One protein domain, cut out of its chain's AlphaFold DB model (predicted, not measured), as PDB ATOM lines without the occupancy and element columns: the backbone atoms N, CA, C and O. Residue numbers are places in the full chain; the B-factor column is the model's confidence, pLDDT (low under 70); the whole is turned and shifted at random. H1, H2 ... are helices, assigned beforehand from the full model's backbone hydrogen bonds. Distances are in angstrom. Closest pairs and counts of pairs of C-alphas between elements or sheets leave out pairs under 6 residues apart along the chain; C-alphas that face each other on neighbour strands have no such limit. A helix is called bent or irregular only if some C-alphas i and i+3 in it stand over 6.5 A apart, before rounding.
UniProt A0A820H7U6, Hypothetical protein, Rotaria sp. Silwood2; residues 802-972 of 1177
ATOM      1  N   GLU A 802    -124.369  16.464 -36.179       89.38
ATOM      2  CA  GLU A 802    -123.504  16.189 -37.328       89.38
ATOM      3  C   GLU A 802    -123.032  17.483 -38.010       89.38
ATOM      4  O   GLU A 802    -121.862  17.611 -38.384       89.38
ATOM      5  N   ASN A 803    -123.909  18.488 -38.109       91.25
ATOM      6  CA  ASN A 803    -123.582  19.749 -38.776       91.25
ATOM      7  C   ASN A 803    -122.531  20.546 -37.998       91.25
ATOM      8  O   ASN A 803    -121.598  21.096 -38.596       91.25
ATOM      9  N   PHE A 804    -122.662  20.585 -36.670       91.69
ATOM     10  CA  PHE A 804    -121.690  21.217 -35.788       91.69
ATOM     11  C   PHE A 804    -120.309  20.566 -35.914       91.69
ATOM     12  O   PHE A 804    -119.322  21.257 -36.187       91.69
ATOM     13  N   VAL A 805    -120.231  19.235 -35.789       90.88
ATOM     14  CA  VAL A 805    -118.963  18.488 -35.871       90.88
ATOM     15  C   VAL A 805    -118.300  18.670 -37.235       90.88
ATOM     16  O   VAL A 805    -117.103  18.962 -37.301       90.88
ATOM     17  N   LYS A 806    -119.074  18.592 -38.322       91.12
ATOM     18  CA  LYS A 806    -118.586  18.839 -39.681       91.12
ATOM     19  C   LYS A 806    -117.979  20.233 -39.829       91.12
ATOM     20  O   LYS A 806    -116.855  20.366 -40.315       91.12
ATOM     21  N   ARG A 807    -118.682  21.281 -39.381       91.31
ATOM     22  CA  ARG A 807    -118.195  22.667 -39.470       91.31
ATOM     23  C   ARG A 807    -116.961  22.897 -38.595       91.31
ATOM     24  O   ARG A 807    -116.014  23.548 -39.033       91.31
ATOM     25  N   MET A 808    -116.937  22.324 -37.393       92.44
ATOM     26  CA  MET A 808    -115.784  22.381 -36.493       92.44
ATOM     27  C   MET A 808    -114.541  21.759 -37.143       92.44
ATOM     28  O   MET A 808    -113.476  22.377 -37.152       92.44
ATOM     29  N   ILE A 809    -114.667  20.560 -37.720       90.31
ATOM     30  CA  ILE A 809    -113.553  19.868 -38.381       90.31
ATOM     31  C   ILE A 809    -113.059  20.665 -39.595       90.31
ATOM     32  O   ILE A 809    -111.851  20.841 -39.750       90.31
ATOM     33  N   GLN A 810    -113.965  21.213 -40.411       89.31
ATOM     34  CA  GLN A 810    -113.597  22.072 -41.545       89.31
ATOM     35  C   GLN A 810    -112.751  23.272 -41.104       89.31
ATOM     36  O   GLN A 810    -111.722  23.556 -41.718       89.31
ATOM     37  N   PHE A 811    -113.130  23.943 -40.013       89.50
ATOM     38  CA  PHE A 811    -112.324  25.031 -39.463       89.50
ATOM     39  C   PHE A 811    -110.984  24.557 -38.898       89.50
ATOM     40  O   PHE A 811    -109.976  25.222 -39.115       89.50
ATOM     41  N   MET A 812    -110.925  23.395 -38.240       88.25
ATOM     42  CA  MET A 812    -109.656  22.844 -37.749       88.25
ATOM     43  C   MET A 812    -108.664  22.544 -38.882       88.25
ATOM     44  O   MET A 812    -107.462  22.745 -38.694       88.25
ATOM     45  N   VAL A 813    -109.150  22.100 -40.047       87.81
ATOM     46  CA  VAL A 813    -108.318  21.892 -41.245       87.81
ATOM     47  C   VAL A 813    -107.801  23.220 -41.789       87.81
ATOM     48  O   VAL A 813    -106.633  23.310 -42.151       87.81
ATOM     49  N   LEU A 814    -108.624  24.271 -41.806       85.38
ATOM     50  CA  LEU A 814    -108.179  25.613 -42.206       85.38
ATOM     51  C   LEU A 814    -107.146  26.199 -41.227       85.38
ATOM     52  O   LEU A 814    -106.215  26.871 -41.652       85.38
ATOM     53  N   ASP A 815    -107.297  25.900 -39.937       80.94
ATOM     54  CA  ASP A 815    -106.446  26.387 -38.844       80.94
ATOM     55  C   ASP A 815    -105.105  25.669 -38.704       80.94
ATOM     56  O   ASP A 815    -104.306  26.036 -37.840       80.94
ATOM     57  N   ALA A 816    -104.889  24.591 -39.454       72.25
ATOM     58  CA  ALA A 816    -103.609  23.903 -39.468       72.25
ATOM     59  C   ALA A 816    -102.522  24.840 -40.023       72.25
ATOM     60  O   ALA A 816    -102.688  25.425 -41.099       72.25
ATOM     61  N   ASP A 817    -101.449  25.003 -39.241       66.38
ATOM     62  CA  ASP A 817    -100.369  25.958 -39.499       66.38
ATOM     63  C   ASP A 817     -99.668  25.653 -40.844       66.38
ATOM     64  O   ASP A 817     -99.439  24.491 -41.173       66.38
ATOM     65  N   ASP A 818     -99.297  26.700 -41.590       57.09
ATOM     66  CA  ASP A 818     -98.519  26.613 -42.845       57.09
ATOM     67  C   ASP A 818     -96.996  26.529 -42.609       57.09
ATOM     68  O   ASP A 818     -96.214  26.602 -43.552       57.09
ATOM     69  N   ASP A 819     -96.550  26.425 -41.352       55.56
ATOM     70  CA  ASP A 819     -95.124  26.397 -41.025       55.56
ATOM     71  C   ASP A 819     -94.440  25.172 -41.665       55.56
ATOM     72  O   ASP A 819     -94.846  24.038 -41.412       55.56
ATOM     73  N   ASP A 820     -93.302  25.377 -42.344       51.66
ATOM     74  CA  ASP A 820     -92.438  24.320 -42.924       51.66
ATOM     75  C   ASP A 820     -91.988  23.238 -41.911       51.66
ATOM     76  O   ASP A 820     -91.384  22.222 -42.262       51.66
ATOM     77  N   LYS A 821     -92.253  23.447 -40.614       59.19
ATOM     78  CA  LYS A 821     -92.009  22.483 -39.542       59.19
ATOM     79  C   LYS A 821     -93.295  21.726 -39.230       59.19
ATOM     80  O   LYS A 821     -94.199  22.264 -38.599       59.19
ATOM     81  N   ILE A 822     -93.302  20.437 -39.559       61.28
ATOM     82  CA  ILE A 822     -94.348  19.466 -39.208       61.28
ATOM     83  C   ILE A 822     -94.592  19.487 -37.688       61.28
ATOM     84  O   ILE A 822     -93.737  19.067 -36.902       61.28
ATOM     85  N   LYS A 823     -95.762  19.977 -37.258       70.62
ATOM     86  CA  LYS A 823     -96.144  20.126 -35.841       70.62
ATOM     87  C   LYS A 823     -97.451  19.390 -35.546       70.62
ATOM     88  O   LYS A 823     -98.477  19.661 -36.151       70.62
ATOM     89  N   PHE A 824     -97.440  18.483 -34.573       81.00
ATOM     90  CA  PHE A 824     -98.654  17.841 -34.053       81.00
ATOM     91  C   PHE A 824     -99.304  18.734 -32.983       81.00
ATOM     92  O   PHE A 824     -98.642  19.084 -32.001       81.00
ATOM     93  N   ASN A 825    -100.580  19.110 -33.139       83.44
ATOM     94  CA  ASN A 825    -101.240  20.029 -32.213       83.44
ATOM     95  C   ASN A 825    -101.720  19.302 -30.944       83.44
ATOM     96  O   ASN A 825    -102.738  18.604 -30.914       83.44
ATOM     97  N   THR A 826    -100.997  19.515 -29.846       83.94
ATOM     98  CA  THR A 826    -101.281  18.876 -28.555       83.94
ATOM     99  C   THR A 826    -102.609  19.323 -27.937       83.94
ATOM    100  O   THR A 826    -103.259  18.521 -27.265       83.94
ATOM    101  N   ALA A 827    -103.058  20.559 -28.184       82.12
ATOM    102  CA  ALA A 827    -104.316  21.077 -27.644       82.12
ATOM    103  C   ALA A 827    -105.530  20.319 -28.205       82.12
ATOM    104  O   ALA A 827    -106.380  19.854 -27.441       82.12
ATOM    105  N   ARG A 828    -105.569  20.113 -29.529       88.38
ATOM    106  CA  ARG A 828    -106.624  19.335 -30.205       88.38
ATOM    107  C   ARG A 828    -106.614  17.877 -29.761       88.38
ATOM    108  O   ARG A 828    -107.659  17.326 -29.420       88.38
ATOM    109  N   PHE A 829    -105.431  17.277 -29.647       88.81
ATOM    110  CA  PHE A 829    -105.289  15.938 -29.075       88.81
ATOM    111  C   PHE A 829    -105.893  15.834 -27.664       88.81
ATOM    112  O   PHE A 829    -106.612  14.876 -27.370       88.81
ATOM    113  N   PHE A 830    -105.649  16.811 -26.779       85.06
ATOM    114  CA  PHE A 830    -106.228  16.803 -25.432       85.06
ATOM    115  C   PHE A 830    -107.748  16.992 -25.424       85.06
ATOM    116  O   PHE A 830    -108.403  16.375 -24.576       85.06
ATOM    117  N   LEU A 831    -108.300  17.778 -26.355       88.94
ATOM    118  CA  LEU A 831    -109.742  17.908 -26.562       88.94
ATOM    119  C   LEU A 831    -110.363  16.549 -26.900       88.94
ATOM    120  O   LEU A 831    -111.188  16.051 -26.134       88.94
ATOM    121  N   PHE A 832    -109.915  15.902 -27.980       93.62
ATOM    122  CA  PHE A 832    -110.479  14.619 -28.418       93.62
ATOM    123  C   PHE A 832    -110.251  13.509 -27.391       93.62
ATOM    124  O   PHE A 832    -111.174  12.766 -27.062       93.62
ATOM    125  N   LYS A 833    -109.066  13.460 -26.771       91.44
ATOM    126  CA  LYS A 833    -108.811  12.581 -25.622       91.44
ATOM    127  C   LYS A 833    -109.830  12.803 -24.506       91.44
ATOM    128  O   LYS A 833    -110.254  11.833 -23.887       91.44
ATOM    129  N   GLY A 834    -110.167  14.051 -24.186       87.31
ATOM    130  CA  GLY A 834    -111.156  14.400 -23.166       87.31
ATOM    131  C   GLY A 834    -112.563  13.929 -23.532       87.31
ATOM    132  O   GLY A 834    -113.209  13.291 -22.700       87.31
ATOM    133  N   LEU A 835    -112.986  14.177 -24.775       91.12
ATOM    134  CA  LEU A 835    -114.301  13.804 -25.300       91.12
ATOM    135  C   LEU A 835    -114.521  12.286 -25.252       91.12
ATOM    136  O   LEU A 835    -115.397  11.820 -24.524       91.12
ATOM    137  N   PHE A 836    -113.674  11.499 -25.921       92.12
ATOM    138  CA  PHE A 836    -113.820  10.035 -25.959       92.12
ATOM    139  C   PHE A 836    -113.619   9.390 -24.579       92.12
ATOM    140  O   PHE A 836    -114.230   8.374 -24.251       92.12
ATOM    141  N   ARG A 837    -112.816  10.004 -23.703       89.94
ATOM    142  CA  ARG A 837    -112.663   9.533 -22.319       89.94
ATOM    143  C   ARG A 837    -113.928   9.718 -21.480       89.94
ATOM    144  O   ARG A 837    -114.158   8.901 -20.591       89.94
ATOM    145  N   ASN A 838    -114.656  10.815 -21.681       89.00
ATOM    146  CA  ASN A 838    -115.804  11.181 -20.854       89.00
ATOM    147  C   ASN A 838    -117.118  10.594 -21.402       89.00
ATOM    148  O   ASN A 838    -117.950  10.159 -20.612       89.00
ATOM    149  N   PHE A 839    -117.293  10.558 -22.728       89.06
ATOM    150  CA  PHE A 839    -118.550  10.182 -23.397       89.06
ATOM    151  C   PHE A 839    -118.511   8.817 -24.104       89.06
ATOM    152  O   PHE A 839    -119.538   8.348 -24.595       89.06
ATOM    153  N   GLY A 840    -117.353   8.157 -24.164       88.12
ATOM    154  CA  GLY A 840    -117.242   6.835 -24.776       88.12
ATOM    155  C   GLY A 840    -117.523   6.856 -26.282       88.12
ATOM    156  O   GLY A 840    -116.961   7.674 -27.010       88.12
ATOM    157  N   LEU A 841    -118.401   5.956 -26.735       87.94
ATOM    158  CA  LEU A 841    -118.767   5.774 -28.145       87.94
ATOM    159  C   LEU A 841    -119.834   6.748 -28.665       87.94
ATOM    160  O   LEU A 841    -120.122   6.737 -29.855       87.94
ATOM    161  N   ALA A 842    -120.408   7.608 -27.817       86.88
ATOM    162  CA  ALA A 842    -121.577   8.412 -28.181       86.88
ATOM    163  C   ALA A 842    -121.416   9.257 -29.461       86.88
ATOM    164  O   ALA A 842    -122.391   9.461 -30.175       86.88
ATOM    165  N   PHE A 843    -120.204   9.743 -29.744       88.81
ATOM    166  CA  PHE A 843    -119.905  10.561 -30.929       88.81
ATOM    167  C   PHE A 843    -119.083   9.811 -31.984       88.81
ATOM    168  O   PHE A 843    -118.688  10.402 -32.985       88.81
ATOM    169  N   PHE A 844    -118.763   8.537 -31.747       89.19
ATOM    170  CA  PHE A 844    -117.789   7.793 -32.545       89.19
ATOM    171  C   PHE A 844    -118.177   7.733 -34.023       89.19
ATOM    172  O   PHE A 844    -117.352   8.050 -34.875       89.19
ATOM    173  N   ASP A 845    -119.439   7.424 -34.316       89.25
ATOM    174  CA  ASP A 845    -119.929   7.270 -35.688       89.25
ATOM    175  C   ASP A 845    -119.869   8.575 -36.484       89.25
ATOM    176  O   ASP A 845    -119.320   8.592 -37.584       89.25
ATOM    177  N   ASN A 846    -120.313   9.679 -35.877       89.69
ATOM    178  CA  ASN A 846    -120.253  11.015 -36.472       89.69
ATOM    179  C   ASN A 846    -118.803  11.399 -36.830       89.69
ATOM    180  O   ASN A 846    -118.510  11.808 -37.952       89.69
ATOM    181  N   PHE A 847    -117.848  11.185 -35.915       92.12
ATOM    182  CA  PHE A 847    -116.438  11.455 -36.211       92.12
ATOM    183  C   PHE A 847    -115.856  10.512 -37.273       92.12
ATOM    184  O   PHE A 847    -115.053  10.966 -38.086       92.12
ATOM    185  N   MET A 848    -116.236   9.231 -37.296       91.81
ATOM    186  CA  MET A 848    -115.748   8.285 -38.305       91.81
ATOM    187  C   MET A 848    -116.171   8.692 -39.719       91.81
ATOM    188  O   MET A 848    -115.331   8.680 -40.617       91.81
ATOM    189  N   GLU A 849    -117.421   9.112 -39.923       89.31
ATOM    190  CA  GLU A 849    -117.892   9.597 -41.228       89.31
ATOM    191  C   GLU A 849    -117.081  10.805 -41.714       89.31
ATOM    192  O   GLU A 849    -116.612  10.827 -42.855       89.31
ATOM    193  N   GLN A 850    -116.819  11.774 -40.831       89.00
ATOM    194  CA  GLN A 850    -115.999  12.939 -41.175       89.00
ATOM    195  C   GLN A 850    -114.532  12.571 -41.446       89.00
ATOM    196  O   GLN A 850    -113.908  13.142 -42.339       89.00
ATOM    197  N   LEU A 851    -113.969  11.600 -40.720       90.69
ATOM    198  CA  LEU A 851    -112.597  11.134 -40.932       90.69
ATOM    199  C   LEU A 851    -112.394  10.534 -42.333       90.69
ATOM    200  O   LEU A 851    -111.375  10.820 -42.965       90.69
ATOM    201  N   TYR A 852    -113.351   9.751 -42.846       89.44
ATOM    202  CA  TYR A 852    -113.287   9.232 -44.220       89.44
ATOM    203  C   TYR A 852    -113.297  10.366 -45.255       89.44
ATOM    204  O   TYR A 852    -112.520  10.338 -46.211       89.44
ATOM    205  N   ILE A 853    -114.108  11.407 -45.039       87.44
ATOM    206  CA  ILE A 853    -114.150  12.585 -45.921       87.44
ATOM    207  C   ILE A 853    -112.786  13.291 -45.961       87.44
ATOM    208  O   ILE A 853    -112.327  13.668 -47.038       87.44
ATOM    209  N   LEU A 854    -112.113  13.431 -44.812       86.81
ATOM    210  CA  LEU A 854    -110.817  14.111 -44.715       86.81
ATOM    211  C   LEU A 854    -109.700  13.421 -45.508       86.81
ATOM    212  O   LEU A 854    -108.857  14.102 -46.090       86.81
ATOM    213  N   ILE A 855    -109.670  12.086 -45.538       85.62
ATOM    214  CA  ILE A 855    -108.609  11.334 -46.235       85.62
ATOM    215  C   ILE A 855    -108.764  11.411 -47.752       85.62
ATOM    216  O   ILE A 855    -107.769  11.432 -48.474       85.62
ATOM    217  N   HIS A 856    -109.999  11.478 -48.247       84.50
ATOM    218  CA  HIS A 856    -110.281  11.569 -49.680       84.50
ATOM    219  C   HIS A 856    -110.258  13.003 -50.225       84.50
ATOM    220  O   HIS A 856    -110.725  13.252 -51.343       84.50
ATOM    221  N   GLU A 857    -109.712  13.954 -49.464       81.56
ATOM    222  CA  GLU A 857    -109.562  15.339 -49.895       81.56
ATOM    223  C   GLU A 857    -108.674  15.420 -51.149       81.56
ATOM    224  O   GLU A 857    -107.529  14.967 -51.170       81.56
ATOM    225  N   LYS A 858    -109.214  16.002 -52.228       73.75
ATOM    226  CA  LYS A 858    -108.581  15.975 -53.561       73.75
ATOM    227  C   LYS A 858    -107.524  17.062 -53.756       73.75
ATOM    228  O   LYS A 858    -106.757  17.014 -54.715       73.75
ATOM    229  N   THR A 859    -107.512  18.078 -52.897       74.06
ATOM    230  CA  THR A 859    -106.623  19.239 -53.020       74.06
ATOM    231  C   THR A 859    -105.339  19.019 -52.222       74.06
ATOM    232  O   THR A 859    -105.394  18.892 -51.006       74.06
ATOM    233  N   LYS A 860    -104.171  19.004 -52.890       69.19
ATOM    234  CA  LYS A 860    -102.868  18.700 -52.255       69.19
ATOM    235  C   LYS A 860    -102.573  19.556 -51.014       69.19
ATOM    236  O   LYS A 860    -102.143  19.018 -50.003       69.19
ATOM    237  N   GLU A 861    -102.851  20.859 -51.077       68.56
ATOM    238  CA  GLU A 861    -102.633  21.795 -49.959       68.56
ATOM    239  C   GLU A 861    -103.507  21.471 -48.739       68.56
ATOM    240  O   GLU A 861    -103.042  21.509 -47.603       68.56
ATOM    241  N   LYS A 862    -104.779  21.110 -48.955       75.94
ATOM    242  CA  LYS A 862    -105.675  20.730 -47.855       75.94
ATOM    243  C   LYS A 862    -105.447  19.298 -47.400       75.94
ATOM    244  O   LYS A 862    -105.703  19.003 -46.243       75.94
ATOM    245  N   GLN A 863    -104.946  18.426 -48.272       80.19
ATOM    246  CA  GLN A 863    -104.702  17.022 -47.966       80.19
ATOM    247  C   GLN A 863    -103.753  16.876 -46.768       80.19
ATOM    248  O   GLN A 863    -104.073  16.157 -45.824       80.19
ATOM    249  N   GLU A 864    -102.626  17.597 -46.741       83.00
ATOM    250  CA  GLU A 864    -101.684  17.511 -45.613       83.00
ATOM    251  C   GLU A 864    -102.326  17.944 -44.286       83.00
ATOM    252  O   GLU A 864    -102.239  17.224 -43.287       83.00
ATOM    253  N   LYS A 865    -103.058  19.063 -44.312       86.19
ATOM    254  CA  LYS A 865    -103.805  19.602 -43.166       86.19
ATOM    255  C   LYS A 865    -104.914  18.653 -42.696       86.19
ATOM    256  O   LYS A 865    -105.095  18.444 -41.496       86.19
ATOM    257  N   SER A 866    -105.623  18.018 -43.627       88.75
ATOM    258  CA  SER A 866    -106.651  17.013 -43.344       88.75
ATOM    259  C   SER A 866    -106.067  15.785 -42.647       88.75
ATOM    260  O   SER A 866    -106.623  15.331 -41.647       88.75
ATOM    261  N   HIS A 867    -104.915  15.277 -43.106       89.62
ATOM    262  CA  HIS A 867    -104.234  14.156 -42.450       89.62
ATOM    263  C   HIS A 867    -103.723  14.519 -41.050       89.62
ATOM    264  O   HIS A 867    -103.781  13.670 -40.162       89.62
ATOM    265  N   GLN A 868    -103.255  15.750 -40.830       89.50
ATOM    266  CA  GLN A 868    -102.857  16.230 -39.504       89.50
ATOM    267  C   GLN A 868    -104.040  16.200 -38.523       89.50
ATOM    268  O   GLN A 868    -103.946  15.577 -37.465       89.50
ATOM    269  N   VAL A 869    -105.176  16.807 -38.890       91.25
ATOM    270  CA  VAL A 869    -106.386  16.835 -38.045       91.25
ATOM    271  C   VAL A 869    -106.928  15.423 -37.806       91.25
ATOM    272  O   VAL A 869    -107.255  15.068 -36.674       91.25
ATOM    273  N   ALA A 870    -106.971  14.585 -38.845       93.25
ATOM    274  CA  ALA A 870    -107.397  13.193 -38.718       93.25
ATOM    275  C   ALA A 870    -106.500  12.408 -37.744       93.25
ATOM    276  O   ALA A 870    -106.999  11.690 -36.875       93.25
ATOM    277  N   ALA A 871    -105.180  12.592 -37.835       92.88
ATOM    278  CA  ALA A 871    -104.216  11.961 -36.942       92.88
ATOM    279  C   ALA A 871    -104.397  12.421 -35.480       92.88
ATOM    280  O   ALA A 871    -104.309  11.605 -34.562       92.88
ATOM    281  N   GLU A 872    -104.709  13.696 -35.238       93.06
ATOM    282  CA  GLU A 872    -104.984  14.243 -33.899       93.06
ATOM    283  C   GLU A 872    -106.266  13.667 -33.274       93.06
ATOM    284  O   GLU A 872    -106.269  13.308 -32.089       93.06
ATOM    285  N   ILE A 873    -107.335  13.534 -34.070       94.88
ATOM    286  CA  ILE A 873    -108.607  12.927 -33.651       94.88
ATOM    287  C   ILE A 873    -108.393  11.459 -33.279       94.88
ATOM    288  O   ILE A 873    -108.754  11.046 -32.173       94.88
ATOM    289  N   VAL A 874    -107.761  10.678 -34.162       95.19
ATOM    290  CA  VAL A 874    -107.520   9.244 -33.941       95.19
ATOM    291  C   VAL A 874    -106.607   9.015 -32.737       95.19
ATOM    292  O   VAL A 874    -106.895   8.152 -31.903       95.19
ATOM    293  N   ALA A 875    -105.559   9.828 -32.571       94.38
ATOM    294  CA  ALA A 875    -104.722   9.778 -31.377       94.38
ATOM    295  C   ALA A 875    -105.554  10.014 -30.109       94.38
ATOM    296  O   ALA A 875    -105.404   9.289 -29.125       94.38
ATOM    297  N   GLY A 876    -106.459  10.999 -30.133       93.12
ATOM    298  CA  GLY A 876    -107.393  11.285 -29.046       93.12
ATOM    299  C   GLY A 876    -108.349  10.127 -28.747       93.12
ATOM    300  O   GLY A 876    -108.516   9.780 -27.576       93.12
ATOM    301  N   MET A 877    -108.914   9.487 -29.777       94.00
ATOM    302  CA  MET A 877    -109.791   8.312 -29.659       94.00
ATOM    303  C   MET A 877    -109.077   7.146 -28.967       94.00
ATOM    304  O   MET A 877    -109.522   6.686 -27.912       94.00
ATOM    305  N   ILE A 878    -107.919   6.726 -29.494       93.44
ATOM    306  CA  ILE A 878    -107.121   5.622 -28.931       93.44
ATOM    307  C   ILE A 878    -106.643   5.975 -27.513       93.44
ATOM    308  O   ILE A 878    -106.596   5.138 -26.611       93.44
ATOM    309  N   ARG A 879    -106.311   7.246 -27.256       90.25
ATOM    310  CA  ARG A 879    -105.889   7.693 -25.922       90.25
ATOM    311  C   ARG A 879    -107.028   7.701 -24.907       90.25
ATOM    312  O   ARG A 879    -106.783   7.441 -23.717       90.25
ATOM    313  N   GLY A 880    -108.221   8.077 -25.362       88.94
ATOM    314  CA  GLY A 880    -109.456   8.197 -24.595       88.94
ATOM    315  C   GLY A 880    -110.037   6.843 -24.199       88.94
ATOM    316  O   GLY A 880    -110.524   6.715 -23.074       88.94
ATOM    317  N   SER A 881    -109.851   5.820 -25.038       90.19
ATOM    318  CA  SER A 881    -110.357   4.454 -24.839       90.19
ATOM    319  C   SER A 881    -109.654   3.641 -23.747       90.19
ATOM    320  O   SER A 881    -109.964   2.472 -23.537       90.19
ATOM    321  N   LYS A 882    -108.742   4.266 -22.984       85.75
ATOM    322  CA  LYS A 882    -107.934   3.622 -21.938       85.75
ATOM    323  C   LYS A 882    -108.746   2.654 -21.068       85.75
ATOM    324  O   LYS A 882    -108.345   1.512 -20.946       85.75
ATOM    325  N   CYS A 883    -109.833   3.102 -20.440       83.12
ATOM    326  CA  CYS A 883    -110.604   2.307 -19.467       83.12
ATOM    327  C   CYS A 883    -112.004   1.946 -19.995       83.12
ATOM    328  O   CYS A 883    -112.965   1.985 -19.231       83.12
ATOM    329  N   TRP A 884    -112.128   1.706 -21.300       88.62
ATOM    330  CA  TRP A 884    -113.379   1.252 -21.910       88.62
ATOM    331  C   TRP A 884    -113.621  -0.244 -21.669       88.62
ATOM    332  O   TRP A 884    -112.694  -0.985 -21.326       88.62
ATOM    333  N   THR A 885    -114.873  -0.670 -21.851       87.31
ATOM    334  CA  THR A 885    -115.254  -2.088 -21.851       87.31
ATOM    335  C   THR A 885    -114.747  -2.785 -23.115       87.31
ATOM    336  O   THR A 885    -114.418  -2.133 -24.111       87.31
ATOM    337  N   LEU A 886    -114.681  -4.116 -23.080       86.38
ATOM    338  CA  LEU A 886    -114.229  -4.934 -24.202       86.38
ATOM    339  C   LEU A 886    -115.112  -4.716 -25.442       86.38
ATOM    340  O   LEU A 886    -114.582  -4.488 -26.523       86.38
ATOM    341  N   GLU A 887    -116.433  -4.655 -25.255       87.75
ATOM    342  CA  GLU A 887    -117.412  -4.385 -26.322       87.75
ATOM    343  C   GLU A 887    -117.142  -3.053 -27.035       87.75
ATOM    344  O   GLU A 887    -117.110  -2.987 -28.264       87.75
ATOM    345  N   MET A 888    -116.865  -1.990 -26.271       89.12
ATOM    346  CA  MET A 888    -116.564  -0.679 -26.848       89.12
ATOM    347  C   MET A 888    -115.242  -0.679 -27.627       89.12
ATOM    348  O   MET A 888    -115.096   0.029 -28.624       89.12
ATOM    349  N   LEU A 889    -114.255  -1.452 -27.164       88.62
ATOM    350  CA  LEU A 889    -112.977  -1.613 -27.857       88.62
ATOM    351  C   LEU A 889    -113.133  -2.426 -29.148       88.62
ATOM    352  O   LEU A 889    -112.497  -2.091 -30.149       88.62
ATOM    353  N   ASP A 890    -113.970  -3.464 -29.142       90.00
ATOM    354  CA  ASP A 890    -114.312  -4.239 -30.336       90.00
ATOM    355  C   ASP A 890    -114.956  -3.356 -31.406       90.00
ATOM    356  O   ASP A 890    -114.531  -3.381 -32.562       90.00
ATOM    357  N   GLU A 891    -115.918  -2.520 -31.020       91.19
ATOM    358  CA  GLU A 891    -116.576  -1.592 -31.937       91.19
ATOM    359  C   GLU A 891    -115.612  -0.541 -32.508       91.19
ATOM    360  O   GLU A 891    -115.597  -0.311 -33.723       91.19
ATOM    361  N   LEU A 892    -114.745   0.031 -31.660       92.81
ATOM    362  CA  LEU A 892    -113.719   0.989 -32.076       92.81
ATOM    363  C   LEU A 892    -112.808   0.392 -33.159       92.81
ATOM    364  O   LEU A 892    -112.658   0.967 -34.237       92.81
ATOM    365  N   TRP A 893    -112.199  -0.767 -32.894       91.88
ATOM    366  CA  TRP A 893    -111.228  -1.363 -33.816       91.88
ATOM    367  C   TRP A 893    -111.880  -1.959 -35.064       91.88
ATOM    368  O   TRP A 893    -111.279  -1.898 -36.135       91.88
ATOM    369  N   LYS A 894    -113.129  -2.435 -34.979       93.44
ATOM    370  CA  LYS A 894    -113.889  -2.911 -36.145       93.44
ATOM    371  C   LYS A 894    -114.000  -1.847 -37.242       93.44
ATOM    372  O   LYS A 894    -113.880  -2.192 -38.416       93.44
ATOM    373  N   LYS A 895    -114.205  -0.573 -36.879       91.88
ATOM    374  CA  LYS A 895    -114.263   0.549 -37.838       91.88
ATOM    375  C   LYS A 895    -112.899   1.206 -38.079       91.88
ATOM    376  O   LYS A 895    -112.617   1.627 -39.196       91.88
ATOM    377  N   LEU A 896    -112.030   1.269 -37.070       92.56
ATOM    378  CA  LEU A 896    -110.741   1.961 -37.181       92.56
ATOM    379  C   LEU A 896    -109.699   1.182 -38.003       92.56
ATOM    380  O   LEU A 896    -108.931   1.791 -38.738       92.56
ATOM    381  N   THR A 897    -109.666  -0.153 -37.925       91.50
ATOM    382  CA  THR A 897    -108.723  -0.978 -38.704       91.50
ATOM    383  C   THR A 897    -108.850  -0.787 -40.225       91.50
ATOM    384  O   THR A 897    -107.826  -0.515 -40.855       91.50
ATOM    385  N   PRO A 898    -110.042  -0.901 -40.856       91.69
ATOM    386  CA  PRO A 898    -110.167  -0.666 -42.297       91.69
ATOM    387  C   PRO A 898    -109.813   0.777 -42.680       91.69
ATOM    388  O   PRO A 898    -109.119   0.984 -43.671       91.69
ATOM    389  N   PHE A 899    -110.194   1.753 -41.855       92.38
ATOM    390  CA  PHE A 899    -109.834   3.157 -42.040       92.38
ATOM    391  C   PHE A 899    -108.312   3.389 -42.036       92.38
ATOM    392  O   PHE A 899    -107.777   4.023 -42.940       92.38
ATOM    393  N   LEU A 900    -107.579   2.839 -41.062       91.25
ATOM    394  CA  LEU A 900    -106.122   2.994 -40.993       91.25
ATOM    395  C   LEU A 900    -105.399   2.304 -42.160       91.25
ATOM    396  O   LEU A 900    -104.378   2.806 -42.629       91.25
ATOM    397  N   ASN A 901    -105.924   1.184 -42.665       89.31
ATOM    398  CA  ASN A 901    -105.396   0.563 -43.882       89.31
ATOM    399  C   ASN A 901    -105.547   1.488 -45.098       89.31
ATOM    400  O   ASN A 901    -104.630   1.598 -45.911       89.31
ATOM    401  N   GLU A 902    -106.674   2.190 -45.204       87.88
ATOM    402  CA  GLU A 902    -106.910   3.176 -46.256       87.88
ATOM    403  C   GLU A 902    -106.016   4.417 -46.117       87.88
ATOM    404  O   GLU A 902    -105.444   4.866 -47.111       87.88
ATOM    405  N   VAL A 903    -105.787   4.909 -44.889       87.56
ATOM    406  CA  VAL A 903    -104.786   5.958 -44.598       87.56
ATOM    407  C   VAL A 903    -103.422   5.567 -45.165       87.56
ATOM    408  O   VAL A 903    -102.799   6.355 -45.878       87.56
ATOM    409  N   CYS A 904    -102.957   4.352 -44.857       84.38
ATOM    410  CA  CYS A 904    -101.640   3.872 -45.267       84.38
ATOM    411  C   CYS A 904    -101.470   3.791 -46.789       84.38
ATOM    412  O   CYS A 904    -100.349   3.929 -47.283       84.38
ATOM    413  N   ASN A 905    -102.557   3.583 -47.533       83.25
ATOM    414  CA  ASN A 905    -102.531   3.538 -48.995       83.25
ATOM    415  C   ASN A 905    -102.473   4.937 -49.634       83.25
ATOM    416  O   ASN A 905    -101.996   5.065 -50.758       83.25
ATOM    417  N   ASN A 906    -102.902   5.977 -48.912       82.88
ATOM    418  CA  ASN A 906    -103.018   7.352 -49.409       82.88
ATOM    419  C   ASN A 906    -101.894   8.291 -48.921       82.88
ATOM    420  O   ASN A 906    -102.036   9.512 -48.991       82.88
ATOM    421  N   PHE A 907    -100.772   7.760 -48.419       84.81
ATOM    422  CA  PHE A 907     -99.678   8.597 -47.918       84.81
ATOM    423  C   PHE A 907     -98.984   9.430 -49.007       84.81
ATOM    424  O   PHE A 907     -98.604   8.948 -50.072       84.81
ATOM    425  N   SER A 908     -98.726  10.687 -48.655       80.00
ATOM    426  CA  SER A 908     -97.844  11.636 -49.342       80.00
ATOM    427  C   SER A 908     -96.525  11.817 -48.559       80.00
ATOM    428  O   SER A 908     -96.456  11.418 -47.394       80.00
ATOM    429  N   PRO A 909     -95.467  12.424 -49.136       76.75
ATOM    430  CA  PRO A 909     -94.145  12.537 -48.503       76.75
ATOM    431  C   PRO A 909     -94.109  13.133 -47.088       76.75
ATOM    432  O   PRO A 909     -93.236  12.738 -46.321       76.75
ATOM    433  N   ASN A 910     -95.057  14.000 -46.716       77.44
ATOM    434  CA  ASN A 910     -95.086  14.650 -45.399       77.44
ATOM    435  C   ASN A 910     -96.180  14.115 -44.459       77.44
ATOM    436  O   ASN A 910     -96.138  14.360 -43.255       77.44
ATOM    437  N   THR A 911     -97.166  13.363 -44.962       84.75
ATOM    438  CA  THR A 911     -98.360  13.011 -44.167       84.75
ATOM    439  C   THR A 911     -98.133  11.874 -43.179       84.75
ATOM    440  O   THR A 911     -98.684  11.906 -42.079       84.75
ATOM    441  N   TRP A 912     -97.291  10.890 -43.505       84.75
ATOM    442  CA  TRP A 912     -96.994   9.756 -42.615       84.75
ATOM    443  C   TRP A 912     -96.302  10.177 -41.304       84.75
ATOM    444  O   TRP A 912     -96.424   9.482 -40.294       84.75
ATOM    445  N   LEU A 913     -95.647  11.345 -41.278       87.50
ATOM    446  CA  LEU A 913     -95.027  11.918 -40.077       87.50
ATOM    447  C   LEU A 913     -96.070  12.320 -39.017       87.50
ATOM    448  O   LEU A 913     -95.864  12.086 -37.819       87.50
ATOM    449  N   TYR A 914     -97.233  12.834 -39.440       89.12
ATOM    450  CA  TYR A 914     -98.361  13.106 -38.538       89.12
ATOM    451  C   TYR A 914     -98.906  11.819 -37.915       89.12
ATOM    452  O   TYR A 914     -99.206  11.783 -36.721       89.12
ATOM    453  N   TRP A 915     -98.975  10.738 -38.695       91.81
ATOM    454  CA  TRP A 915     -99.468   9.444 -38.223       91.81
ATOM    455  C   TRP A 915     -98.483   8.739 -37.290       91.81
ATOM    456  O   TRP A 915     -98.910   8.157 -36.295       91.81
ATOM    457  N   GLY A 916     -97.171   8.873 -37.511       90.19
ATOM    458  CA  GLY A 916     -96.188   8.429 -36.518       90.19
ATOM    459  C   GLY A 916     -96.307   9.204 -35.204       90.19
ATOM    460  O   GLY A 916     -96.291   8.603 -34.132       90.19
ATOM    461  N   SER A 917     -96.552  10.519 -35.269       90.38
ATOM    462  CA  SER A 917     -96.858  11.318 -34.072       90.38
ATOM    463  C   SER A 917     -98.154  10.863 -33.389       90.38
ATOM    464  O   SER A 917     -98.183  10.731 -32.166       90.38
ATOM    465  N   CYS A 918     -99.205  10.555 -34.155       93.12
ATOM    466  CA  CYS A 918    -100.467  10.021 -33.636       93.12
ATOM    467  C   CYS A 918    -100.254   8.745 -32.817       93.12
ATOM    468  O   CYS A 918    -100.628   8.713 -31.641       93.12
ATOM    469  N   PHE A 919     -99.594   7.728 -33.385       93.56
ATOM    470  CA  PHE A 919     -99.316   6.490 -32.658       93.56
ATOM    471  C   PHE A 919     -98.403   6.737 -31.457       93.56
ATOM    472  O   PHE A 919     -98.665   6.197 -30.381       93.56
ATOM    473  N   LYS A 920     -97.408   7.622 -31.584       90.38
ATOM    474  CA  LYS A 920     -96.549   8.004 -30.462       90.38
ATOM    475  C   LYS A 920     -97.350   8.547 -29.276       90.38
ATOM    476  O   LYS A 920     -97.270   7.995 -28.180       90.38
ATOM    477  N   TYR A 921     -98.172   9.575 -29.492       89.69
ATOM    478  CA  TYR A 921     -99.001  10.174 -28.438       89.69
ATOM    479  C   TYR A 921    -100.102   9.231 -27.923       89.69
ATOM    480  O   TYR A 921    -100.456   9.268 -26.735       89.69
ATOM    481  N   ALA A 922    -100.646   8.369 -28.786       91.31
ATOM    482  CA  ALA A 922    -101.630   7.363 -28.401       91.31
ATOM    483  C   ALA A 922    -101.033   6.340 -27.416       91.31
ATOM    484  O   ALA A 922    -101.622   6.098 -26.352       91.31
ATOM    485  N   MET A 923     -99.845   5.806 -27.728       91.38
ATOM    486  CA  MET A 923     -99.184   4.701 -27.018       91.38
ATOM    487  C   MET A 923     -98.350   5.132 -25.800       91.38
ATOM    488  O   MET A 923     -98.129   4.331 -24.897       91.38
ATOM    489  N   GLU A 924     -97.929   6.394 -25.703       87.00
ATOM    490  CA  GLU A 924     -97.068   6.899 -24.619       87.00
ATOM    491  C   GLU A 924     -97.605   6.587 -23.207       87.00
ATOM    492  O   GLU A 924     -98.782   6.805 -22.951       87.00
ATOM    493  N   ASN A 925     -96.809   6.185 -22.210       84.25
ATOM    494  CA  ASN A 925     -97.330   5.947 -20.845       84.25
ATOM    495  C   ASN A 925     -98.562   4.996 -20.830       84.25
ATOM    496  O   ASN A 925     -99.610   5.334 -20.247       84.25
ATOM    497  N   ARG A 926     -98.490   3.872 -21.556       87.62
ATOM    498  CA  ARG A 926     -99.504   2.807 -21.575       87.62
ATOM    499  C   ARG A 926     -98.872   1.436 -21.456       87.62
ATOM    500  O   ARG A 926     -97.729   1.218 -21.840       87.62
ATOM    501  N   ASP A 927     -99.683   0.518 -20.951       88.94
ATOM    502  CA  ASP A 927     -99.363  -0.897 -20.947       88.94
ATOM    503  C   ASP A 927     -99.534  -1.447 -22.378       88.94
ATOM    504  O   ASP A 927    -100.595  -1.216 -22.976       88.94
ATOM    505  N   PRO A 928     -98.532  -2.148 -22.944       90.44
ATOM    506  CA  PRO A 928     -98.630  -2.706 -24.293       90.44
ATOM    507  C   PRO A 928     -99.809  -3.671 -24.443       90.44
ATOM    508  O   PRO A 928    -100.447  -3.695 -25.491       90.44
ATOM    509  N   ARG A 929    -100.179  -4.396 -23.381       89.62
ATOM    510  CA  ARG A 929    -101.288  -5.364 -23.392       89.62
ATOM    511  C   ARG A 929    -102.648  -4.677 -23.541       89.62
ATOM    512  O   ARG A 929    -103.538  -5.179 -24.222       89.62
ATOM    513  N   ARG A 930    -102.786  -3.462 -22.996       87.44
ATOM    514  CA  ARG A 930    -103.971  -2.610 -23.201       87.44
ATOM    515  C   ARG A 930    -104.036  -2.068 -24.636       87.44
ATOM    516  O   ARG A 930    -105.123  -1.863 -25.165       87.44
ATOM    517  N   MET A 931    -102.879  -1.853 -25.262       88.94
ATOM    518  CA  MET A 931    -102.738  -1.393 -26.650       88.94
ATOM    519  C   MET A 931    -102.530  -2.540 -27.650       88.94
ATOM    520  O   MET A 931    -102.155  -2.297 -28.795       88.94
ATOM    521  N   TYR A 932    -102.821  -3.783 -27.251       89.81
ATOM    522  CA  TYR A 932    -102.527  -4.987 -28.031       89.81
ATOM    523  C   TYR A 932    -103.070  -4.924 -29.465       89.81
ATOM    524  O   TYR A 932    -102.362  -5.259 -30.407       89.81
ATOM    525  N   ARG A 933    -104.285  -4.399 -29.660       89.69
ATOM    526  CA  ARG A 933    -104.901  -4.246 -30.993       89.69
ATOM    527  C   ARG A 933    -104.174  -3.227 -31.879       89.69
ATOM    528  O   ARG A 933    -104.046  -3.447 -33.079       89.69
ATOM    529  N   THR A 934    -103.661  -2.140 -31.297       90.25
ATOM    530  CA  THR A 934    -102.819  -1.164 -32.015       90.25
ATOM    531  C   THR A 934    -101.514  -1.803 -32.454       90.25
ATOM    532  O   THR A 934    -101.095  -1.633 -33.595       90.25
ATOM    533  N   ILE A 935    -100.900  -2.572 -31.557       90.19
ATOM    534  CA  ILE A 935     -99.658  -3.289 -31.827       90.19
ATOM    535  C   ILE A 935     -99.886  -4.331 -32.926       90.19
ATOM    536  O   ILE A 935     -99.146  -4.355 -33.900       90.19
ATOM    537  N   GLN A 936    -100.969  -5.108 -32.846       89.19
ATOM    538  CA  GLN A 936    -101.354  -6.079 -33.869       89.19
ATOM    539  C   GLN A 936    -101.582  -5.420 -35.237       89.19
ATOM    540  O   GLN A 936    -101.129  -5.951 -36.249       89.19
ATOM    541  N   PHE A 937    -102.241  -4.257 -35.280       91.19
ATOM    542  CA  PHE A 937    -102.387  -3.486 -36.513       91.19
ATOM    543  C   PHE A 937    -101.020  -3.075 -37.084       91.19
ATOM    544  O   PHE A 937    -100.749  -3.345 -38.253       91.19
ATOM    545  N   LEU A 938    -100.133  -2.490 -36.272       89.44
ATOM    546  CA  LEU A 938     -98.796  -2.087 -36.724       89.44
ATOM    547  C   LEU A 938     -97.966  -3.288 -37.207       89.44
ATOM    548  O   LEU A 938     -97.312  -3.197 -38.242       89.44
ATOM    549  N   CYS A 939     -98.054  -4.433 -36.526       87.12
ATOM    550  CA  CYS A 939     -97.424  -5.678 -36.962       87.12
ATOM    551  C   CYS A 939     -98.035  -6.218 -38.266       87.12
ATOM    552  O   CYS A 939     -97.312  -6.749 -39.103       87.12
ATOM    553  N   SER A 940     -99.342  -6.052 -38.498       86.88
ATOM    554  CA  SER A 940     -99.991  -6.493 -39.745       86.88
ATOM    555  C   SER A 940     -99.456  -5.775 -40.990       86.88
ATOM    556  O   SER A 940     -99.447  -6.353 -42.077       86.88
ATOM    557  N   LEU A 941     -98.918  -4.557 -40.832       83.12
ATOM    558  CA  LEU A 941     -98.280  -3.807 -41.919       83.12
ATOM    559  C   LEU A 941     -97.000  -4.481 -42.442       83.12
ATOM    560  O   LEU A 941     -96.624  -4.224 -43.586       83.12
ATOM    561  N   ILE A 942     -96.369  -5.351 -41.643       75.81
ATOM    562  CA  ILE A 942     -95.169  -6.120 -42.009       75.81
ATOM    563  C   ILE A 942     -95.516  -7.223 -43.022       75.81
ATOM    564  O   ILE A 942     -94.778  -7.447 -43.980       75.81
ATOM    565  N   ASN A 943     -96.668  -7.883 -42.853       67.81
ATOM    566  CA  ASN A 943     -97.046  -9.070 -43.629       67.81
ATOM    567  C   ASN A 943     -97.648  -8.750 -45.013       67.81
ATOM    568  O   ASN A 943     -97.711  -9.621 -45.880       67.81
ATOM    569  N   ASN A 944     -98.073  -7.506 -45.260       64.81
ATOM    570  CA  ASN A 944     -98.687  -7.088 -46.527       64.81
ATOM    571  C   ASN A 944     -97.628  -6.801 -47.620       64.81
ATOM    572  O   ASN A 944     -97.353  -5.643 -47.947       64.81
ATOM    573  N   GLN A 945     -97.061  -7.863 -48.206       53.38
ATOM    574  CA  GLN A 945     -95.960  -7.855 -49.196       53.38
ATOM    575  C   GLN A 945     -96.358  -7.534 -50.661       53.38
ATOM    576  O   GLN A 945     -95.676  -7.931 -51.607       53.38
ATOM    577  N   ILE A 946     -97.466  -6.834 -50.912       50.31
ATOM    578  CA  ILE A 946     -97.895  -6.537 -52.294       50.31
ATOM    579  C   ILE A 946     -97.057  -5.381 -52.856       50.31
ATOM    580  O   ILE A 946     -97.275  -4.270 -52.400       50.31
ATOM    581  N   LYS A 947     -96.156  -5.631 -53.831       54.31
ATOM    582  CA  LYS A 947     -95.361  -4.653 -54.633       54.31
ATOM    583  C   LYS A 947     -95.603  -3.183 -54.245       54.31
ATOM    584  O   LYS A 947     -96.409  -2.485 -54.859       54.31
ATOM    585  N   VAL A 948     -94.929  -2.756 -53.184       60.81
ATOM    586  CA  VAL A 948     -95.161  -1.479 -52.507       60.81
ATOM    587  C   VAL A 948     -94.219  -0.427 -53.107       60.81
ATOM    588  O   VAL A 948     -93.050  -0.714 -53.350       60.81
ATOM    589  N   ASN A 949     -94.697   0.798 -53.349       72.88
ATOM    590  CA  ASN A 949     -93.826   1.914 -53.739       72.88
ATOM    591  C   ASN A 949     -92.841   2.238 -52.594       72.88
ATOM    592  O   ASN A 949     -93.192   2.106 -51.418       72.88
ATOM    593  N   THR A 950     -91.651   2.763 -52.902       79.69
ATOM    594  CA  THR A 950     -90.607   3.087 -51.902       79.69
ATOM    595  C   THR A 950     -91.127   3.965 -50.752       79.69
ATOM    596  O   THR A 950     -90.782   3.756 -49.588       79.69
ATOM    597  N   LEU A 951     -92.008   4.926 -51.057       78.88
ATOM    598  CA  LEU A 951     -92.640   5.809 -50.066       78.88
ATOM    599  C   LEU A 951     -93.545   5.041 -49.087       78.88
ATOM    600  O   LEU A 951     -93.491   5.253 -47.875       78.88
ATOM    601  N   THR A 952     -94.382   4.146 -49.604       78.94
ATOM    602  CA  THR A 952     -95.315   3.344 -48.801       78.94
ATOM    603  C   THR A 952     -94.581   2.332 -47.917       78.94
ATOM    604  O   THR A 952     -95.020   2.047 -46.810       78.94
ATOM    605  N   GLU A 953     -93.419   1.843 -48.349       79.69
ATOM    606  CA  GLU A 953     -92.570   0.980 -47.528       79.69
ATOM    607  C   GLU A 953     -91.871   1.772 -46.412       79.69
ATOM    608  O   GLU A 953     -91.984   1.428 -45.236       79.69
ATOM    609  N   THR A 954     -91.249   2.904 -46.758       83.44
ATOM    610  CA  THR A 954     -90.586   3.808 -45.800       83.44
ATOM    611  C   THR A 954     -91.546   4.277 -44.701       83.44
ATOM    612  O   THR A 954     -91.209   4.265 -43.516       83.44
ATOM    613  N   SER A 955     -92.761   4.673 -45.085       85.69
ATOM    614  CA  SER A 955     -93.782   5.153 -44.148       85.69
ATOM    615  C   SER A 955     -94.263   4.058 -43.196       85.69
ATOM    616  O   SER A 955     -94.354   4.315 -41.998       85.69
ATOM    617  N   ARG A 956     -94.501   2.823 -43.666       86.81
ATOM    618  CA  ARG A 956     -94.871   1.688 -42.795       86.81
ATOM    619  C   ARG A 956     -93.804   1.413 -41.737       86.81
ATOM    620  O   ARG A 956     -94.139   1.312 -40.558       86.81
ATOM    621  N   TRP A 957     -92.531   1.370 -42.133       86.44
ATOM    622  CA  TRP A 957     -91.419   1.170 -41.199       86.44
ATOM    623  C   TRP A 957     -91.298   2.294 -40.174       86.44
ATOM    624  O   TRP A 957     -91.037   2.032 -39.002       86.44
ATOM    625  N   TYR A 958     -91.585   3.535 -40.567       88.06
ATOM    626  CA  TYR A 958     -91.648   4.640 -39.617       88.06
ATOM    627  C   TYR A 958     -92.801   4.525 -38.607       88.06
ATOM    628  O   TYR A 958     -92.647   4.912 -37.447       88.06
ATOM    629  N   LEU A 959     -93.962   3.995 -39.007       89.88
ATOM    630  CA  LEU A 959     -95.054   3.731 -38.065       89.88
ATOM    631  C   LEU A 959     -94.685   2.602 -37.092       89.88
ATOM    632  O   LEU A 959     -94.922   2.730 -35.892       89.88
ATOM    633  N   ILE A 960     -94.044   1.537 -37.586       89.00
ATOM    634  CA  ILE A 960     -93.537   0.424 -36.764       89.00
ATOM    635  C   ILE A 960     -92.482   0.918 -35.768       89.00
ATOM    636  O   ILE A 960     -92.496   0.510 -34.607       89.00
ATOM    637  N   GLN A 961     -91.632   1.868 -36.169       89.25
ATOM    638  CA  GLN A 961     -90.636   2.506 -35.301       89.25
ATOM    639  C   GLN A 961     -91.245   3.054 -33.994       89.25
ATOM    640  O   GLN A 961     -90.579   3.081 -32.956       89.25
ATOM    641  N   GLN A 962     -92.520   3.462 -34.007       90.88
ATOM    642  CA  GLN A 962     -93.193   4.007 -32.824       90.88
ATOM    643  C   GLN A 962     -93.432   2.960 -31.722       90.88
ATOM    644  O   GLN A 962     -93.668   3.338 -30.574       90.88
ATOM    645  N   LEU A 963     -93.315   1.658 -32.018       89.94
ATOM    646  CA  LEU A 963     -93.375   0.585 -31.013       89.94
ATOM    647  C   LEU A 963     -92.241   0.672 -29.976       89.94
ATOM    648  O   LEU A 963     -92.407   0.182 -28.860       89.94
ATOM    649  N   SER A 964     -91.145   1.377 -30.289       86.88
ATOM    650  CA  SER A 964     -90.029   1.672 -29.364       86.88
ATOM    651  C   SER A 964     -90.465   2.278 -28.023       86.88
ATOM    652  O   SER A 964     -89.782   2.116 -27.014       86.88
ATOM    653  N   ILE A 965     -91.642   2.904 -27.967       87.62
ATOM    654  CA  ILE A 965     -92.236   3.469 -26.747       87.62
ATOM    655  C   ILE A 965     -92.498   2.411 -25.668       87.62
ATOM    656  O   ILE A 965     -92.475   2.739 -24.480       87.62
ATOM    657  N   PHE A 966     -92.749   1.156 -26.052       88.06
ATOM    658  CA  PHE A 966     -92.980   0.062 -25.104       88.06
ATOM    659  C   PHE A 966     -91.689  -0.571 -24.569       88.06
ATOM    660  O   PHE A 966     -91.757  -1.326 -23.598       88.06
ATOM    661  N   GLN A 967     -90.532  -0.198 -25.128       86.31
ATOM    662  CA  GLN A 967     -89.208  -0.554 -24.616       86.31
ATOM    663  C   GLN A 967     -89.064  -2.081 -24.430       86.31
ATOM    664  O   GLN A 967     -89.431  -2.846 -25.324       86.31
ATOM    665  N   TRP A 968     -88.602  -2.517 -23.255       85.88
ATOM    666  CA  TRP A 968     -88.369  -3.913 -22.865       85.88
ATOM    667  C   TRP A 968     -89.628  -4.804 -22.810       85.88
ATOM    668  O   TRP A 968     -89.521  -6.017 -22.700       85.88
ATOM    669  N   ARG A 969     -90.851  -4.251 -22.883       88.31
ATOM    670  CA  ARG A 969     -92.091  -5.031 -22.667       88.31
ATOM    671  C   ARG A 969     -92.614  -5.793 -23.891       88.31
ATOM    672  O   ARG A 969     -93.669  -6.424 -23.802       88.31
ATOM    673  N   ILE A 970     -91.940  -5.706 -25.036       89.50
ATOM    674  CA  ILE A 970     -92.387  -6.326 -26.298       89.50
ATOM    675  C   ILE A 970     -91.290  -7.163 -26.997       89.50
ATOM    676  O   ILE A 970     -91.078  -7.000 -28.200       89.50
ATOM    677  N   PRO A 971     -90.585  -8.066 -26.290       86.81
ATOM    678  CA  PRO A 971     -89.401  -8.736 -26.830       86.81
ATOM    679  C   PRO A 971     -89.709  -9.661 -28.023       86.81
ATOM    680  O   PRO A 971     -89.016  -9.560 -29.032       86.81
ATOM    681  N   SER A 972     -90.774 -10.482 -28.000       86.19
ATOM    682  CA  SER A 972     -91.114 -11.353 -29.153       86.19
ATOM    683  C   SER A 972     -91.417 -10.579 -30.431       86.19
ATOM    684  O   SER A 972     -91.101 -11.026 -31.536       86.19
TER     685      SER A 972
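What this domain is: This is residues 802 to 972 of the 1177 residues of the protein "Hypothetical protein" of Rotaria sp. Silwood2 (UniProt A0A820H7U6). Six helices, H3 to H8, make an up-and-down bundle in two curved rows: H3, H5 and H7 run one way, and H4, H6 and H8 run the other way. H1 and H2 pack on H4 from outside these rows, both at steep tilts and apart from each other. The printed part has 171 residues, with eight named helices, H1 to H8 in chain order, and no named strand; the class is all helix. It is compact, with a radius of gyration of the C-alphas of 15.4 A, and spans 44 by 39 by 27 A.

Where its parts are: H4, residues 860 to 883, is the longest helix at 37.5 A and runs from C-alpha 860 at (-102.868, 18.700, -52.255) to C-alpha 883 at (-110.604, 2.307, -19.467). It is irregular: C-alphas 880 and 883 are 7.9 A apart. Before it come H1, residues 802 to 814, H2, residues 826 to 839, and H3, residues 844 to 855. After it come H5, residues 886 to 905, 28.7 A long with a kink of 31 degrees near residue 895, H6, residues 911 to 923, and H7, residues 932 to 943. H8, residues 950 to 969, is 30.4 A long, ends with C-alpha 969 at (-92.091, -5.031, -22.667), and has a kink of 41 degrees near residue 963; it is irregular, with C-alphas 965 and 968 9.2 A apart.

How they stand to each other: The hub is H4, touching H1, H2, H3 and H6. H6 touches it at a shallow tilt of 11 degrees, the same way; their closest C-alphas, of Ala 875 and Cys 918, are 4.8 A apart. H2 touches residues 872 to 882 of H4 alone, at a steep tilt of 44 degrees, closest at the C-alphas of Lys 833 and Gly 876, 3.9 A. H1 touches H4 with residues 809 to 814 alone, closest at the C-alphas of Val 813 and Lys 865, 5.4 A. H3 and H4 form a helical hairpin, closest at the C-alphas of Leu 854 and Ser 866, 5.3 A. H8 touches H6, closest at the C-alphas of Gly 916 and Leu 959, 5.1 A. H7 and H8 form another helical hairpin, closest at the C-alphas of Leu 938 and Ile 960, 5.8 A. H5 touches H3, closest at the C-alphas of Ile 855 and Val 903, 6.8 A, but is close to H7 without clearly touching it, the C-alphas of Thr 897 and Phe 937 being 7.2 A apart. Every O i to N i+4 pair is within hydrogen-bond range in H1, H2 and H3; the counts are 16 of 20 in H4, 14 of 16 in H5, 8 of 9 in H6, 6 of 8 in H7 and 8 of 16 in H8.

The domain as a whole: The C-alphas of Asn 803 and Pro 971, the two farthest apart, are 46.1 A apart. The printed part has no cut. The link from H1 to H2, 11 residues, is long. The mean pLDDT of the printed part is 85.4; residues 817 to 822, 860 to 861 and 943 to 948 are under 70.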